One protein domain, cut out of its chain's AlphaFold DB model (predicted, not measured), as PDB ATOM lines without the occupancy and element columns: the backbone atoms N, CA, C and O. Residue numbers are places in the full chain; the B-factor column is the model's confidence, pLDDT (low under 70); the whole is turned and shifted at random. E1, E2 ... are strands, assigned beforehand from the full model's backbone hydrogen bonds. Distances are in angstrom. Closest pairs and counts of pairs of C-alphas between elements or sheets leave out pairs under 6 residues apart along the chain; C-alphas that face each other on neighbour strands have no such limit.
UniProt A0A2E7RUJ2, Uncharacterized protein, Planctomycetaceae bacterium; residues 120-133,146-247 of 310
ATOM      1  N   LEU A 120     226.721 176.149 207.211       86.88
ATOM      2  CA  LEU A 120     227.708 175.106 206.936       86.88
ATOM      3  C   LEU A 120     227.476 174.542 205.535       86.88
ATOM      4  O   LEU A 120     226.359 174.178 205.190       86.88
ATOM      5  N   ASP A 121     228.554 174.418 204.768       90.69
ATOM      6  CA  ASP A 121     228.610 173.623 203.545       90.69
ATOM      7  C   ASP A 121     229.933 172.853 203.537       90.69
ATOM      8  O   ASP A 121     231.013 173.448 203.448       90.69
ATOM      9  N   ALA A 122     229.863 171.537 203.741       92.25
ATOM     10  CA  ALA A 122     231.051 170.708 203.891       92.25
ATOM     11  C   ALA A 122     230.835 169.274 203.408       92.25
ATOM     12  O   ALA A 122     229.726 168.745 203.388       92.25
ATOM     13  N   ARG A 123     231.941 168.604 203.068       95.19
ATOM     14  CA  ARG A 123     231.929 167.152 202.871       95.19
ATOM     15  C   ARG A 123     231.697 166.457 204.204       95.19
ATOM     16  O   ARG A 123     232.327 166.820 205.194       95.19
ATOM     17  N   PHE A 124     230.834 165.457 204.195       94.06
ATOM     18  CA  PHE A 124     230.502 164.645 205.349       94.06
ATOM     19  C   PHE A 124     230.866 163.190 205.087       94.06
ATOM     20  O   PHE A 124     230.564 162.640 204.024       94.06
ATOM     21  N   THR A 125     231.483 162.581 206.090       94.94
ATOM     22  CA  THR A 125     231.797 161.156 206.130       94.94
ATOM     23  C   THR A 125     231.335 160.614 207.466       94.94
ATOM     24  O   THR A 125     231.753 161.121 208.509       94.94
ATOM     25  N   GLY A 126     230.497 159.585 207.457       93.19
ATOM     26  CA  GLY A 126     229.948 159.059 208.694       93.19
ATOM     27  C   GLY A 126     229.068 157.846 208.497       93.19
ATOM     28  O   GLY A 126     229.257 157.053 207.578       93.19
ATOM     29  N   ARG A 127     228.103 157.716 209.398       93.19
ATOM     30  CA  ARG A 127     227.162 156.612 209.484       93.19
ATOM     31  C   ARG A 127     225.737 157.143 209.552       93.19
ATOM     32  O   ARG A 127     225.493 158.247 210.040       93.19
ATOM     33  N   LEU A 128     224.812 156.333 209.062       91.56
ATOM     34  CA  LEU A 128     223.377 156.561 209.076       91.56
ATOM     35  C   LEU A 128     222.690 155.345 209.692       91.56
ATOM     36  O   LEU A 128     223.013 154.199 209.369       91.56
ATOM     37  N   ARG A 129     221.704 155.599 210.547       90.81
ATOM     38  CA  ARG A 129     220.755 154.589 211.015       90.81
ATOM     39  C   ARG A 129     219.362 155.197 210.991       90.81
ATOM     40  O   ARG A 129     219.155 156.263 211.565       90.81
ATOM     41  N   TYR A 130     218.417 154.520 210.357       88.69
ATOM     42  CA  TYR A 130     217.012 154.899 210.452       88.69
ATOM     43  C   TYR A 130     216.420 154.417 211.777       88.69
ATOM     44  O   TYR A 130     216.821 153.391 212.331       88.69
ATOM     45  N   ASN A 131     215.462 155.173 212.292       85.00
ATOM     46  CA  ASN A 131     214.660 154.751 213.423       85.00
ATOM     47  C   ASN A 131     213.785 153.579 212.983       85.00
ATOM     48  O   ASN A 131     213.235 153.588 211.880       85.00
ATOM     49  N   SER A 132     213.621 152.589 213.864       75.50
ATOM     50  CA  SER A 132     212.652 151.521 213.638       75.50
ATOM     51  C   SER A 132     211.288 152.136 213.316       75.50
ATOM     52  O   SER A 132     210.803 153.003 214.051       75.50
ATOM     53  N   LYS A 133     210.664 151.688 212.219       64.44
ATOM     54  CA  LYS A 133     209.268 152.018 211.931       64.44
ATOM     55  C   LYS A 133     208.418 151.620 213.136       64.44
ATOM     56  O   LYS A 133     208.194 150.435 213.366       64.44
ATOM     57  N   ALA A 146     213.734 145.040 216.043       59.38
ATOM     58  CA  ALA A 146     215.060 144.784 215.498       59.38
ATOM     59  C   ALA A 146     215.644 146.109 214.985       59.38
ATOM     60  O   ALA A 146     215.073 146.745 214.096       59.38
ATOM     61  N   ALA A 147     216.750 146.547 215.591       65.56
ATOM     62  CA  ALA A 147     217.394 147.800 215.235       65.56
ATOM     63  C   ALA A 147     217.819 147.765 213.762       65.56
ATOM     64  O   ALA A 147     218.419 146.791 213.301       65.56
ATOM     65  N   GLU A 148     217.514 148.831 213.019       79.75
ATOM     66  CA  GLU A 148     217.934 148.921 211.625       79.75
ATOM     67  C   GLU A 148     219.471 148.927 211.509       79.75
ATOM     68  O   GLU A 148     220.176 149.446 212.393       79.75
ATOM     69  N   PRO A 149     220.019 148.338 210.429       84.69
ATOM     70  CA  PRO A 149     221.458 148.231 210.251       84.69
ATOM     71  C   PRO A 149     222.102 149.613 210.105       84.69
ATOM     72  O   PRO A 149     221.563 150.514 209.463       84.69
ATOM     73  N   ILE A 150     223.297 149.758 210.680       87.44
ATOM     74  CA  ILE A 150     224.121 150.956 210.511       87.44
ATOM     75  C   ILE A 150     224.769 150.922 209.131       87.44
ATOM     76  O   ILE A 150     225.512 149.988 208.818       87.44
ATOM     77  N   GLN A 151     224.542 151.966 208.347       90.19
ATOM     78  CA  GLN A 151     225.069 152.109 206.995       90.19
ATOM     79  C   GLN A 151     226.128 153.207 206.961       90.19
ATOM     80  O   GLN A 151     225.953 154.258 207.573       90.19
ATOM     81  N   ASP A 152     227.232 152.970 206.256       92.31
ATOM     82  CA  ASP A 152     228.238 154.007 206.022       92.31
ATOM     83  C   ASP A 152     227.708 155.003 204.978       92.31
ATOM     84  O   ASP A 152     227.027 154.606 204.033       92.31
ATOM     85  N   VAL A 153     227.986 156.293 205.153       94.00
ATOM     86  CA  VAL A 153     227.507 157.370 204.274       94.00
ATOM     87  C   VAL A 153     228.605 158.375 203.964       94.00
ATOM     88  O   VAL A 153     229.381 158.785 204.832       94.00
ATOM     89  N   PHE A 154     228.628 158.816 202.710       95.06
ATOM     90  CA  PHE A 154     229.580 159.799 202.205       95.06
ATOM     91  C   PHE A 154     228.844 160.806 201.332       95.06
ATOM     92  O   PHE A 154     228.085 160.425 200.444       95.06
ATOM     93  N   GLY A 155     229.059 162.097 201.557       94.94
ATOM     94  CA  GLY A 155     228.315 163.107 200.817       94.94
ATOM     95  C   GLY A 155     228.678 164.533 201.173       94.94
ATOM     96  O   GLY A 155     229.768 164.827 201.666       94.94
ATOM     97  N   GLN A 156     227.741 165.427 200.904       95.19
ATOM     98  CA  GLN A 156     227.816 166.840 201.213       95.19
ATOM     99  C   GLN A 156     226.679 167.192 202.166       95.19
ATOM    100  O   GLN A 156     225.515 166.891 201.904       95.19
ATOM    101  N   ILE A 157     227.036 167.812 203.287       93.25
ATOM    102  CA  ILE A 157     226.095 168.288 204.290       93.25
ATOM    103  C   ILE A 157     226.030 169.807 204.235       93.25
ATOM    104  O   ILE A 157     227.063 170.488 204.232       93.25
ATOM    105  N   ARG A 158     224.809 170.332 204.158       93.06
ATOM    106  CA  ARG A 158     224.542 171.763 204.061       93.06
ATOM    107  C   ARG A 158     223.448 172.151 205.029       93.06
ATOM    108  O   ARG A 158     222.398 171.521 205.045       93.06
ATOM    109  N   TRP A 159     223.661 173.200 205.807       90.12
ATOM    110  CA  TRP A 159     222.601 173.787 206.619       90.12
ATOM    111  C   TRP A 159     222.803 175.281 206.796       90.12
ATOM    112  O   TRP A 159     223.920 175.796 206.724       90.12
ATOM    113  N   SER A 160     221.709 175.975 207.068       86.25
ATOM    114  CA  SER A 160     221.695 177.378 207.455       86.25
ATOM    115  C   SER A 160     220.762 177.564 208.639       86.25
ATOM    116  O   SER A 160     219.693 176.953 208.706       86.25
ATOM    117  N   ARG A 161     221.169 178.427 209.569       80.19
ATOM    118  CA  ARG A 161     220.334 178.854 210.687       80.19
ATOM    119  C   ARG A 161     219.746 180.224 210.379       80.19
ATOM    120  O   ARG A 161     220.495 181.186 210.221       80.19
ATOM    121  N   GLU A 162     218.423 180.302 210.323       76.50
ATOM    122  CA  GLU A 162     217.668 181.547 210.159       76.50
ATOM    123  C   GLU A 162     216.612 181.607 211.275       76.50
ATOM    124  O   GLU A 162     215.944 180.615 211.560       76.50
ATOM    125  N   ASP A 163     216.547 182.726 212.006       70.19
ATOM    126  CA  ASP A 163     215.593 182.962 213.107       70.19
ATOM    127  C   ASP A 163     215.502 181.851 214.178       70.19
ATOM    128  O   ASP A 163     214.461 181.603 214.784       70.19
ATOM    129  N   GLY A 164     216.626 181.185 214.456       70.00
ATOM    130  CA  GLY A 164     216.714 180.145 215.484       70.00
ATOM    131  C   GLY A 164     216.348 178.738 215.008       70.00
ATOM    132  O   GLY A 164     216.621 177.794 215.747       70.00
ATOM    133  N   ILE A 165     215.844 178.589 213.780       76.94
ATOM    134  CA  ILE A 165     215.527 177.301 213.154       76.94
ATOM    135  C   ILE A 165     216.689 176.900 212.243       76.94
ATOM    136  O   ILE A 165     217.176 177.693 211.438       76.94
ATOM    137  N   CYS A 166     217.158 175.662 212.385       79.50
ATOM    138  CA  CYS A 166     218.162 175.094 211.495       79.50
ATOM    139  C   CYS A 166     217.463 174.332 210.369       79.50
ATOM    140  O   CYS A 166     216.741 173.372 210.629       79.50
ATOM    141  N   THR A 167     217.697 174.734 209.122       85.50
ATOM    142  CA  THR A 167     217.225 174.008 207.938       85.50
ATOM    143  C   THR A 167     218.419 173.552 207.121       85.50
ATOM    144  O   THR A 167     219.306 174.352 206.814       85.50
ATOM    145  N   GLY A 168     218.455 172.277 206.746       89.81
ATOM    146  CA  GLY A 168     219.564 171.740 205.974       89.81
ATOM    147  C   GLY A 168     219.238 170.446 205.254       89.81
ATOM    148  O   GLY A 168     218.208 169.820 205.500       89.81
ATOM    149  N   THR A 169     220.137 170.050 204.364       93.69
ATOM    150  CA  THR A 169     220.071 168.793 203.632       93.69
ATOM    151  C   THR A 169     221.418 168.083 203.654       93.69
ATOM    152  O   THR A 169     222.487 168.697 203.711       93.69
ATOM    153  N   PHE A 170     221.362 166.760 203.603       94.50
ATOM    154  CA  PHE A 170     222.498 165.906 203.310       94.50
ATOM    155  C   PHE A 170     222.239 165.206 201.979       94.50
ATOM    156  O   PHE A 170     221.219 164.542 201.814       94.50
ATOM    157  N   GLU A 171     223.165 165.348 201.039       95.50
ATOM    158  CA  GLU A 171     223.131 164.682 199.739       95.50
ATOM    159  C   GLU A 171     224.365 163.797 199.620       95.50
ATOM    160  O   GLU A 171     225.495 164.275 199.733       95.50
ATOM    161  N   GLY A 172     224.175 162.502 199.398       93.62
ATOM    162  CA  GLY A 172     225.297 161.576 199.390       93.62
ATOM    163  C   GLY A 172     224.966 160.201 198.851       93.62
ATOM    164  O   GLY A 172     223.935 159.971 198.222       93.62
ATOM    165  N   VAL A 173     225.884 159.283 199.111       94.06
ATOM    166  CA  VAL A 173     225.777 157.869 198.783       94.06
ATOM    167  C   VAL A 173     225.958 157.038 200.046       94.06
ATOM    168  O   VAL A 173     226.793 157.346 200.902       94.06
ATOM    169  N   LEU A 174     225.155 155.990 200.150       92.12
ATOM    170  CA  LEU A 174     225.309 154.923 201.125       92.12
ATOM    171  C   LEU A 174     226.475 154.010 200.712       92.12
ATOM    172  O   LEU A 174     226.915 154.011 199.559       92.12
ATOM    173  N   GLY A 175     226.992 153.224 201.655       85.00
ATOM    174  CA  GLY A 175     228.103 152.297 201.427       85.00
ATOM    175  C   GLY A 175     227.811 151.211 200.381       85.00
ATOM    176  O   GLY A 175     228.743 150.631 199.830       85.00
ATOM    177  N   ASP A 176     226.537 150.966 200.073       85.06
ATOM    178  CA  ASP A 176     226.067 150.075 199.005       85.06
ATOM    179  C   ASP A 176     225.999 150.752 197.616       85.06
ATOM    180  O   ASP A 176     225.705 150.096 196.616       85.06
ATOM    181  N   GLY A 177     226.304 152.052 197.536       85.00
ATOM    182  CA  GLY A 177     226.267 152.861 196.321       85.00
ATOM    183  C   GLY A 177     224.921 153.538 196.041       85.00
ATOM    184  O   GLY A 177     224.820 154.283 195.062       85.00
ATOM    185  N   GLN A 178     223.894 153.329 196.870       89.44
ATOM    186  CA  GLN A 178     222.597 153.974 196.693       89.44
ATOM    187  C   GLN A 178     222.682 155.468 197.042       89.44
ATOM    188  O   GLN A 178     223.191 155.853 198.092       89.44
ATOM    189  N   SER A 179     222.176 156.334 196.159       91.75
ATOM    190  CA  SER A 179     222.084 157.771 196.443       91.75
ATOM    191  C   SER A 179     220.989 158.052 197.470       91.75
ATOM    192  O   SER A 179     219.895 157.493 197.381       91.75
ATOM    193  N   VAL A 180     221.275 158.943 198.414       92.56
ATOM    194  CA  VAL A 180     220.359 159.335 199.485       92.56
ATOM    195  C   VAL A 180     220.320 160.859 199.605       92.56
ATOM    196  O   VAL A 180     221.350 161.531 199.500       92.56
ATOM    197  N   SER A 181     219.120 161.403 199.799       93.69
ATOM    198  CA  SER A 181     218.888 162.823 200.060       93.69
ATOM    199  C   SER A 181     218.047 162.946 201.320       93.69
ATOM    200  O   SER A 181     216.920 162.462 201.361       93.69
ATOM    201  N   LEU A 182     218.620 163.543 202.359       93.44
ATOM    202  CA  LEU A 182     218.037 163.595 203.692       93.44
ATOM    203  C   LEU A 182     217.806 165.045 204.114       93.44
ATOM    204  O   LEU A 182     218.697 165.881 203.967       93.44
ATOM    205  N   ALA A 183     216.642 165.337 204.688       92.94
ATOM    206  CA  ALA A 183     216.345 166.635 205.285       92.94
ATOM    207  C   ALA A 183     216.735 166.647 206.769       92.94
ATOM    208  O   ALA A 183     216.332 165.768 207.527       92.94
ATOM    209  N   ILE A 184     217.494 167.653 207.196       90.31
ATOM    210  CA  ILE A 184     217.825 167.886 208.606       90.31
ATOM    211  C   ILE A 184     216.663 168.658 209.229       90.31
ATOM    212  O   ILE A 184     216.303 169.725 208.729       90.31
ATOM    213  N   PHE A 185     216.072 168.119 210.297       84.44
ATOM    214  CA  PHE A 185     214.861 168.688 210.907       84.44
ATOM    215  C   PHE A 185     215.012 169.089 212.381       84.44
ATOM    216  O   PHE A 185     214.113 169.730 212.919       84.44
ATOM    217  N   ASP A 186     216.116 168.714 213.027       80.50
ATOM    218  CA  ASP A 186     216.424 169.036 214.426       80.50
ATOM    219  C   ASP A 186     217.743 169.824 214.518       80.50
ATOM    220  O   ASP A 186     218.479 169.915 213.530       80.50
ATOM    221  N   GLU A 187     218.056 170.401 215.681       78.25
ATOM    222  CA  GLU A 187     219.285 171.182 215.868       78.25
ATOM    223  C   GLU A 187     220.523 170.263 215.775       78.25
ATOM    224  O   GLU A 187     220.721 169.381 216.621       78.25
ATOM    225  N   PRO A 188     221.382 170.431 214.747       81.94
ATOM    226  CA  PRO A 188     222.561 169.599 214.594       81.94
ATOM    227  C   PRO A 188     223.557 169.911 215.710       81.94
ATOM    228  O   PRO A 188     223.788 171.059 216.086       81.94
ATOM    229  N   THR A 189     224.207 168.874 216.218       78.81
ATOM    230  CA  THR A 189     225.312 168.994 217.167       78.81
ATOM    231  C   THR A 189     226.620 168.926 216.396       78.81
ATOM    232  O   THR A 189     226.873 167.953 215.691       78.81
ATOM    233  N   VAL A 190     227.475 169.938 216.521       79.69
ATOM    234  CA  VAL A 190     228.808 169.929 215.902       79.69
ATOM    235  C   VAL A 190     229.841 170.531 216.842       79.69
ATOM    236  O   VAL A 190     229.585 171.529 217.518       79.69
ATOM    237  N   THR A 191     231.033 169.939 216.883       78.75
ATOM    238  CA  THR A 191     232.130 170.450 217.717       78.75
ATOM    239  C   THR A 191     232.618 171.828 217.242       78.75
ATOM    240  O   THR A 191     232.413 172.184 216.072       78.75
ATOM    241  N   PRO A 192     233.269 172.640 218.108       78.94
ATOM    242  CA  PRO A 192     233.656 174.009 217.781       78.94
ATOM    243  C   PRO A 192     234.367 174.129 216.432       78.94
ATOM    244  O   PRO A 192     235.174 173.269 216.043       78.94
ATOM    245  N   ARG A 193     234.076 175.217 215.712       81.31
ATOM    246  CA  ARG A 193     234.779 175.532 214.467       81.31
ATOM    247  C   ARG A 193     236.257 175.746 214.760       81.31
ATOM    248  O   ARG A 193     237.068 175.084 214.126       81.31
ATOM    249  N   VAL A 194     236.564 176.605 215.734       82.88
ATOM    250  CA  VAL A 194     237.930 176.905 216.174       82.88
ATOM    251  C   VAL A 194     238.315 175.984 217.333       82.88
ATOM    252  O   VAL A 194     237.851 176.186 218.451       82.88
ATOM    253  N   PHE A 195     239.124 174.957 217.072       81.88
ATOM    254  CA  PHE A 195     239.556 173.988 218.087       81.88
ATOM    255  C   PHE A 195     240.850 173.294 217.650       81.88
ATOM    256  O   PHE A 195     240.993 172.971 216.474       81.88
ATOM    257  N   ALA A 196     241.776 173.038 218.572       80.38
ATOM    258  CA  ALA A 196     243.090 172.499 218.222       80.38
ATOM    259  C   ALA A 196     243.068 170.997 217.911       80.38
ATOM    260  O   ALA A 196     243.580 170.585 216.878       80.38
ATOM    261  N   HIS A 197     242.464 170.197 218.794       80.94
ATOM    262  CA  HIS A 197     242.506 168.736 218.746       80.94
ATOM    263  C   HIS A 197     241.261 168.170 219.439       80.94
ATOM    264  O   HIS A 197     241.178 168.133 220.665       80.94
ATOM    265  N   GLY A 198     240.234 167.860 218.646       77.62
ATOM    266  CA  GLY A 198     238.893 167.531 219.129       77.62
ATOM    267  C   GLY A 198     238.591 166.048 219.061       77.62
ATOM    268  O   GLY A 198     239.004 165.382 218.118       77.62
ATOM    269  N   GLU A 199     237.839 165.557 220.040       78.56
ATOM    270  CA  GLU A 199     237.312 164.198 220.018       78.56
ATOM    271  C   GLU A 199     236.279 164.053 218.888       78.56
ATOM    272  O   GLU A 199     235.399 164.903 218.714       78.56
ATOM    273  N   ILE A 200     236.425 162.991 218.100       81.50
ATOM    274  CA  ILE A 200     235.562 162.621 216.970       81.50
ATOM    275  C   ILE A 200     234.992 161.206 217.108       81.50
ATOM    276  O   ILE A 200     234.444 160.664 216.152       81.50
ATOM    277  N   THR A 201     235.112 160.625 218.301       80.12
ATOM    278  CA  THR A 201     234.589 159.306 218.648       80.12
ATOM    279  C   THR A 201     233.100 159.199 218.317       80.12
ATOM    280  O   THR A 201     232.292 159.986 218.809       80.12
ATOM    281  N   LEU A 202     232.729 158.192 217.526       78.44
ATOM    282  CA  LEU A 202     231.328 157.851 217.281       78.44
ATOM    283  C   LEU A 202     230.753 157.154 218.517       78.44
ATOM    284  O   LEU A 202     231.312 156.168 219.006       78.44
ATOM    285  N   THR A 203     229.642 157.667 219.032       72.50
ATOM    286  CA  THR A 203     229.055 157.214 220.300       72.50
ATOM    287  C   THR A 203     227.698 156.548 220.119       72.50
ATOM    288  O   THR A 203     227.424 155.560 220.801       72.50
ATOM    289  N   GLU A 204     226.869 157.030 219.189       73.62
ATOM    290  CA  GLU A 204     225.489 156.559 219.013       73.62
ATOM    291  C   GLU A 204     225.368 155.496 217.909       73.62
ATOM    292  O   GLU A 204     224.692 154.474 218.072       73.62
ATOM    293  N   LEU A 205     226.071 155.688 216.793       75.88
ATOM    294  CA  LEU A 205     226.092 154.797 215.633       75.88
ATOM    295  C   LEU A 205     227.314 153.875 215.658       75.88
ATOM    296  O   LEU A 205     228.031 153.698 214.667       75.88
ATOM    297  N   ARG A 206     227.530 153.241 216.810       78.75
ATOM    298  CA  ARG A 206     228.556 152.215 217.016       78.75
ATOM    299  C   ARG A 206     228.013 150.826 216.674       78.75
ATOM    300  O   ARG A 206     226.893 150.491 217.057       78.75
ATOM    301  N   ARG A 207     228.807 150.011 215.973       79.19
ATOM    302  CA  ARG A 207     228.474 148.598 215.712       79.19
ATOM    303  C   ARG A 207     228.759 147.759 216.963       79.19
ATOM    304  O   ARG A 207     229.719 148.037 217.676       79.19
ATOM    305  N   ASP A 208     227.983 146.705 217.206       71.88
ATOM    306  CA  ASP A 208     228.079 145.904 218.446       71.88
ATOM    307  C   ASP A 208     229.457 145.256 218.673       71.88
ATOM    308  O   ASP A 208     229.858 145.020 219.811       71.88
ATOM    309  N   ASN A 209     230.215 145.023 217.598       71.12
ATOM    310  CA  ASN A 209     231.550 144.417 217.646       71.12
ATOM    311  C   ASN A 209     232.705 145.433 217.774       71.12
ATOM    312  O   ASN A 209     233.867 145.026 217.773       71.12
ATOM    313  N   GLU A 210     232.432 146.738 217.847       74.50
ATOM    314  CA  GLU A 210     233.470 147.774 217.923       74.50
ATOM    315  C   GLU A 210     233.798 148.140 219.376       74.50
ATOM    316  O   GLU A 210     232.923 148.511 220.163       74.50
ATOM    317  N   GLN A 211     235.083 148.079 219.736       72.62
ATOM    318  CA  GLN A 211     235.553 148.628 221.007       72.62
ATOM    319  C   GLN A 211     235.448 150.156 220.983       72.62
ATOM    320  O   GLN A 211     235.747 150.789 219.972       72.62
ATOM    321  N   LEU A 212     235.052 150.756 222.110       70.25
ATOM    322  CA  LEU A 212     235.041 152.209 222.268       70.25
ATOM    323  C   LEU A 212     236.486 152.721 222.359       70.25
ATOM    324  O   LEU A 212     237.045 152.844 223.449       70.25
ATOM    325  N   GLN A 213     237.092 152.995 221.209       73.19
ATOM    326  CA  GLN A 213     238.374 153.676 221.123       73.19
ATOM    327  C   GLN A 213     238.119 155.164 220.909       73.19
ATOM    328  O   GLN A 213     237.388 155.548 220.000       73.19
ATOM    329  N   ARG A 214     238.694 156.003 221.774       76.12
ATOM    330  CA  ARG A 214     238.570 157.452 221.621       76.12
ATOM    331  C   ARG A 214     239.404 157.897 220.433       76.12
ATOM    332  O   ARG A 214     240.602 157.622 220.387       76.12
ATOM    333  N   GLU A 215     238.768 158.586 219.501       80.81
ATOM    334  CA  GLU A 215     239.414 159.124 218.313       80.81
ATOM    335  C   GLU A 215     239.460 160.639 218.401       80.81
ATOM    336  O   GLU A 215     238.497 161.278 218.824       80.81
ATOM    337  N   PHE A 216     240.575 161.224 217.979       84.19
ATOM    338  CA  PHE A 216     240.759 162.663 217.996       84.19
ATOM    339  C   PHE A 216     241.333 163.168 216.681       84.19
ATOM    340  O   PHE A 216     242.056 162.465 215.975       84.19
ATOM    341  N   SER A 217     241.011 164.415 216.349       86.44
ATOM    342  CA  SER A 217     241.498 165.053 215.137       86.44
ATOM    343  C   SER A 217     241.621 166.568 215.268       86.44
ATOM    344  O   SER A 217     240.781 167.250 215.863       86.44
ATOM    345  N   ASN A 218     242.662 167.108 214.635       88.38
ATOM    346  CA  ASN A 218     242.854 168.550 214.477       88.38
ATOM    347  C   ASN A 218     242.016 169.078 213.309       88.38
ATOM    348  O   ASN A 218     241.429 170.158 213.378       88.38
ATOM    349  N   SER A 219     241.959 168.299 212.227       90.25
ATOM    350  CA  SER A 219     241.417 168.693 210.928       90.25
ATOM    351  C   SER A 219     239.983 168.235 210.697       90.25
ATOM    352  O   SER A 219     239.413 168.589 209.670       90.25
ATOM    353  N   LEU A 220     239.393 167.465 211.610       90.81
ATOM    354  CA  LEU A 220     238.011 167.006 211.524       90.81
ATOM    355  C   LEU A 220     237.194 167.512 212.710       90.81
ATOM    356  O   LEU A 220     237.707 167.799 213.793       90.81
ATOM    357  N   ARG A 221     235.893 167.634 212.475       86.88
ATOM    358  CA  ARG A 221     234.884 168.040 213.447       86.88
ATOM    359  C   ARG A 221     233.831 166.960 213.498       86.88
ATOM    360  O   ARG A 221     233.392 166.509 212.448       86.88
ATOM    361  N   TYR A 222     233.423 166.591 214.697       86.56
ATOM    362  CA  TYR A 222     232.317 165.678 214.919       86.56
ATOM    363  C   TYR A 222     230.997 166.384 214.627       86.56
ATOM    364  O   TYR A 222     230.821 167.535 215.034       86.56
ATOM    365  N   VAL A 223     230.097 165.700 213.927       87.31
ATOM    366  CA  VAL A 223     228.755 166.166 213.574       87.31
ATOM    367  C   VAL A 223     227.751 165.058 213.862       87.31
ATOM    368  O   VAL A 223     227.941 163.920 213.435       87.31
ATOM    369  N   ARG A 224     226.651 165.426 214.513       88.00
ATOM    370  CA  ARG A 224     225.462 164.602 214.713       88.00
ATOM    371  C   ARG A 224     224.227 165.392 214.306       88.00
ATOM    372  O   ARG A 224     224.068 166.535 214.734       88.00
ATOM    373  N   CYS A 225     223.332 164.795 213.535       87.94
ATOM    374  CA  CYS A 225     222.049 165.409 213.218       87.94
ATOM    375  C   CYS A 225     220.939 164.379 213.014       87.94
ATOM    376  O   CYS A 225     221.154 163.297 212.468       87.94
ATOM    377  N   SER A 226     219.732 164.760 213.428       89.50
ATOM    378  CA  SER A 226     218.508 164.031 213.113       89.50
ATOM    379  C   SER A 226     218.100 164.343 211.675       89.50
ATOM    380  O   SER A 226     218.036 165.508 211.264       89.50
ATOM    381  N   VAL A 227     217.836 163.294 210.907       92.06
ATOM    382  CA  VAL A 227     217.606 163.354 209.464       92.06
ATOM    383  C   VAL A 227     216.324 162.629 209.083       92.06
ATOM    384  O   VAL A 227     215.944 161.652 209.722       92.06
ATOM    385  N   ARG A 228     215.650 163.102 208.037       91.88
ATOM    386  CA  ARG A 228     214.402 162.534 207.528       91.88
ATOM    387  C   ARG A 228     214.502 162.249 206.032       91.88
ATOM    388  O   ARG A 228     214.887 163.128 205.264       91.88
ATOM    389  N   ASP A 229     214.111 161.041 205.637       89.88
ATOM    390  CA  ASP A 229     213.935 160.593 204.253       89.88
ATOM    391  C   ASP A 229     212.441 160.349 203.985       89.88
ATOM    392  O   ASP A 229     211.897 159.278 204.274       89.88
ATOM    393  N   GLY A 230     211.736 161.381 203.516       85.56
ATOM    394  CA  GLY A 230     210.282 161.330 203.336       85.56
ATOM    395  C   GLY A 230     209.543 161.093 204.658       85.56
ATOM    396  O   GLY A 230     209.404 162.014 205.459       85.56
ATOM    397  N   GLU A 231     209.066 159.866 204.881       82.56
ATOM    398  CA  GLU A 231     208.377 159.443 206.114       82.56
ATOM    399  C   GLU A 231     209.291 158.724 207.121       82.56
ATOM    400  O   GLU A 231     208.848 158.389 208.220       82.56
ATOM    401  N   ARG A 232     210.551 158.444 206.767       86.88
ATOM    402  CA  ARG A 232     211.491 157.744 207.652       86.88
ATOM    403  C   ARG A 232     212.380 158.734 208.381       86.88
ATOM    404  O   ARG A 232     213.114 159.484 207.746       86.88
ATOM    405  N   ASP A 233     212.373 158.667 209.703       90.12
ATOM    406  CA  ASP A 233     213.318 159.404 210.539       90.12
ATOM    407  C   ASP A 233     214.567 158.557 210.794       90.12
ATOM    408  O   ASP A 233     214.513 157.328 210.812       90.12
ATOM    409  N   GLY A 234     215.701 159.209 211.003       90.00
ATOM    410  CA  GLY A 234     216.976 158.576 211.294       90.00
ATOM    411  C   GLY A 234     217.963 159.534 211.943       90.00
ATOM    412  O   GLY A 234     217.680 160.710 212.171       90.00
ATOM    413  N   MET A 235     219.144 159.006 212.235       89.94
ATOM    414  CA  MET A 235     220.260 159.727 212.832       89.94
ATOM    415  C   MET A 235     221.482 159.600 211.931       89.94
ATOM    416  O   MET A 235     221.814 158.502 211.474       89.94
ATOM    417  N   LEU A 236     222.157 160.722 211.714       90.88
ATOM    418  CA  LEU A 236     223.423 160.820 211.007       90.88
ATOM    419  C   LEU A 236     224.513 161.210 212.013       90.88
ATOM    420  O   LEU A 236     224.374 162.202 212.726       90.88
ATOM    421  N   GLU A 237     225.600 160.447 212.065       90.75
ATOM    422  CA  GLU A 237     226.738 160.696 212.962       90.75
ATOM    423  C   GLU A 237     228.045 160.531 212.190       90.75
ATOM    424  O   GLU A 237     228.237 159.543 211.480       90.75
ATOM    425  N   GLY A 238     228.954 161.497 212.279       90.50
ATOM    426  CA  GLY A 238     230.173 161.463 211.483       90.50
ATOM    427  C   GLY A 238     231.046 162.688 211.648       90.50
ATOM    428  O   GLY A 238     231.065 163.338 212.692       90.50
ATOM    429  N   THR A 239     231.796 162.995 210.593       92.56
ATOM    430  CA  THR A 239     232.795 164.057 210.607       92.56
ATOM    431  C   THR A 239     232.730 164.962 209.385       92.56
ATOM    432  O   THR A 239     232.381 164.540 208.280       92.56
ATOM    433  N   VAL A 240     233.109 166.224 209.591       92.69
ATOM    434  CA  VAL A 240     233.306 167.233 208.542       92.69
ATOM    435  C   VAL A 240     234.694 167.869 208.667       92.69
ATOM    436  O   VAL A 240     235.218 167.980 209.779       92.69
ATOM    437  N   PRO A 241     235.316 168.317 207.564       92.56
ATOM    438  CA  PRO A 241     236.635 168.928 207.609       92.56
ATOM    439  C   PRO A 241     236.621 170.304 208.281       92.56
ATOM    440  O   PRO A 241     235.719 171.125 208.097       92.56
ATOM    441  N   ARG A 242     237.692 170.581 209.018       89.75
ATOM    442  CA  ARG A 242     238.055 171.876 209.578       89.75
ATOM    443  C   ARG A 242     239.105 172.535 208.687       89.75
ATOM    444  O   ARG A 242     240.064 171.900 208.248       89.75
ATOM    445  N   GLN A 243     238.945 173.832 208.455       89.31
ATOM    446  CA  GLN A 243     239.937 174.620 207.728       89.31
ATOM    447  C   GLN A 243     241.238 174.715 208.529       89.31
ATOM    448  O   GLN A 243     241.200 174.781 209.755       89.31
ATOM    449  N   PHE A 244     242.382 174.787 207.843       89.88
ATOM    450  CA  PHE A 244     243.704 174.889 208.478       89.88
ATOM    451  C   PHE A 244     243.762 175.969 209.575       89.88
ATOM    452  O   PHE A 244     244.139 175.707 210.714       89.88
ATOM    453  N   TRP A 245     243.285 177.174 209.257       88.19
ATOM    454  CA  TRP A 245     243.260 178.328 210.164       88.19
ATOM    455  C   TRP A 245     242.259 178.234 211.315       88.19
ATOM    456  O   TRP A 245     242.213 179.133 212.150       88.19
ATOM    457  N   ASP A 246     241.441 177.191 211.365       88.38
ATOM    458  CA  ASP A 246     240.496 176.984 212.454       88.38
ATOM    459  C   ASP A 246     241.040 175.987 213.501       88.38
ATOM    460  O   ASP A 246     240.438 175.824 214.554       88.38
ATOM    461  N   TRP A 247     242.200 175.360 213.281       89.25
ATOM    462  CA  TRP A 247     242.863 174.519 214.297       89.25
ATOM    463  C   TRP A 247     244.330 174.862 214.541       89.25
ATOM    464  O   TRP A 247     244.850 174.623 215.630       89.25
TER     465      TRP A 247
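This is residues 120 to 133 and 146 to 247 of the 310 residues of an uncharacterized protein of Planctomycetaceae bacterium (UniProt A0A2E7RUJ2). This is a small closed barrel of six antiparallel strands, four of which, E1, E2, E5 and E6, bend as they wrap round it, with a long loop of residues 185 to 219 running outside the ring between E4 and E5. The seam between E4 and E5 is short, and the tip of the E2 and E3 hairpin reaches beyond the end of E4. The printed part has 116 residues with no named helix and six strands, E1 to E6 along the chain, which is also their order round the ring; the class is all strand. It is compact, with a radius of gyration of the C-alphas of 14.1 A and spans of 41 by 40 by 25 A.

In the closed barrel, E1, residues 120 to 130, and E2, residues 151 to 162, are antiparallel neighbours, with N 124 and O 155 within hydrogen-bond range at 2.8 A. On the other side of E2 is E3, residues 165 to 174, antiparallel to it in a hairpin, with N 158 and O 169 2.9 A apart. E3 and E4, residues 179 to 184, form the next hairpin, with N 170 and O 182 at 2.8 A. E4 and E5, residues 220 to 229, are a hairpin with a long link; C-alphas 184 and 227 face each other at 4.6 A, and N 183 and O 228 are 2.9 A apart. E5 and E6, residues 232 to 241, form a hairpin, with N 225 and O 236 at 2.9 A. E6 and E1 close the ring, antiparallel, with N 127 and O 237 at 2.8 A. E2 to E6 in turn make a meander, each strand the antiparallel neighbour of the one before. E1 and E4, E2 and E5, and E3 and E6 are apart.

E1 begins at C-alpha 120 (227.708, 175.106, 206.936), measures 23.1 A and bends by 88 degrees at residue 123. E2, the longest strand by residues, measures 30.5 A and bends by 73 degrees at residue 154. E3 measures 27.2 A and E4 16.4 A. E5, 26.0 A, bends by 60 degrees at residue 226. E6, 27.5 A, bends by 53 degrees at residue 238 and ends at C-alpha 241 (236.635, 168.928, 207.609).

The two C-alphas farthest apart, those of Ala 146 and Trp 245, are 44.1 A apart. Residues 134 to 145 are not printed, and C-alphas 133 and 146 are 9.9 A apart across this cut, which falls in the link from E1 to E2. The long link from E4 to E5 has 35 residues; residues 189 to 190 pair antiparallel with residues 223 to 224 of E5, and residues 198 to 199 with residues 216 to 217. The mean pLDDT of the printed part is 85.3; residues 133, 146 and 147 are under 70.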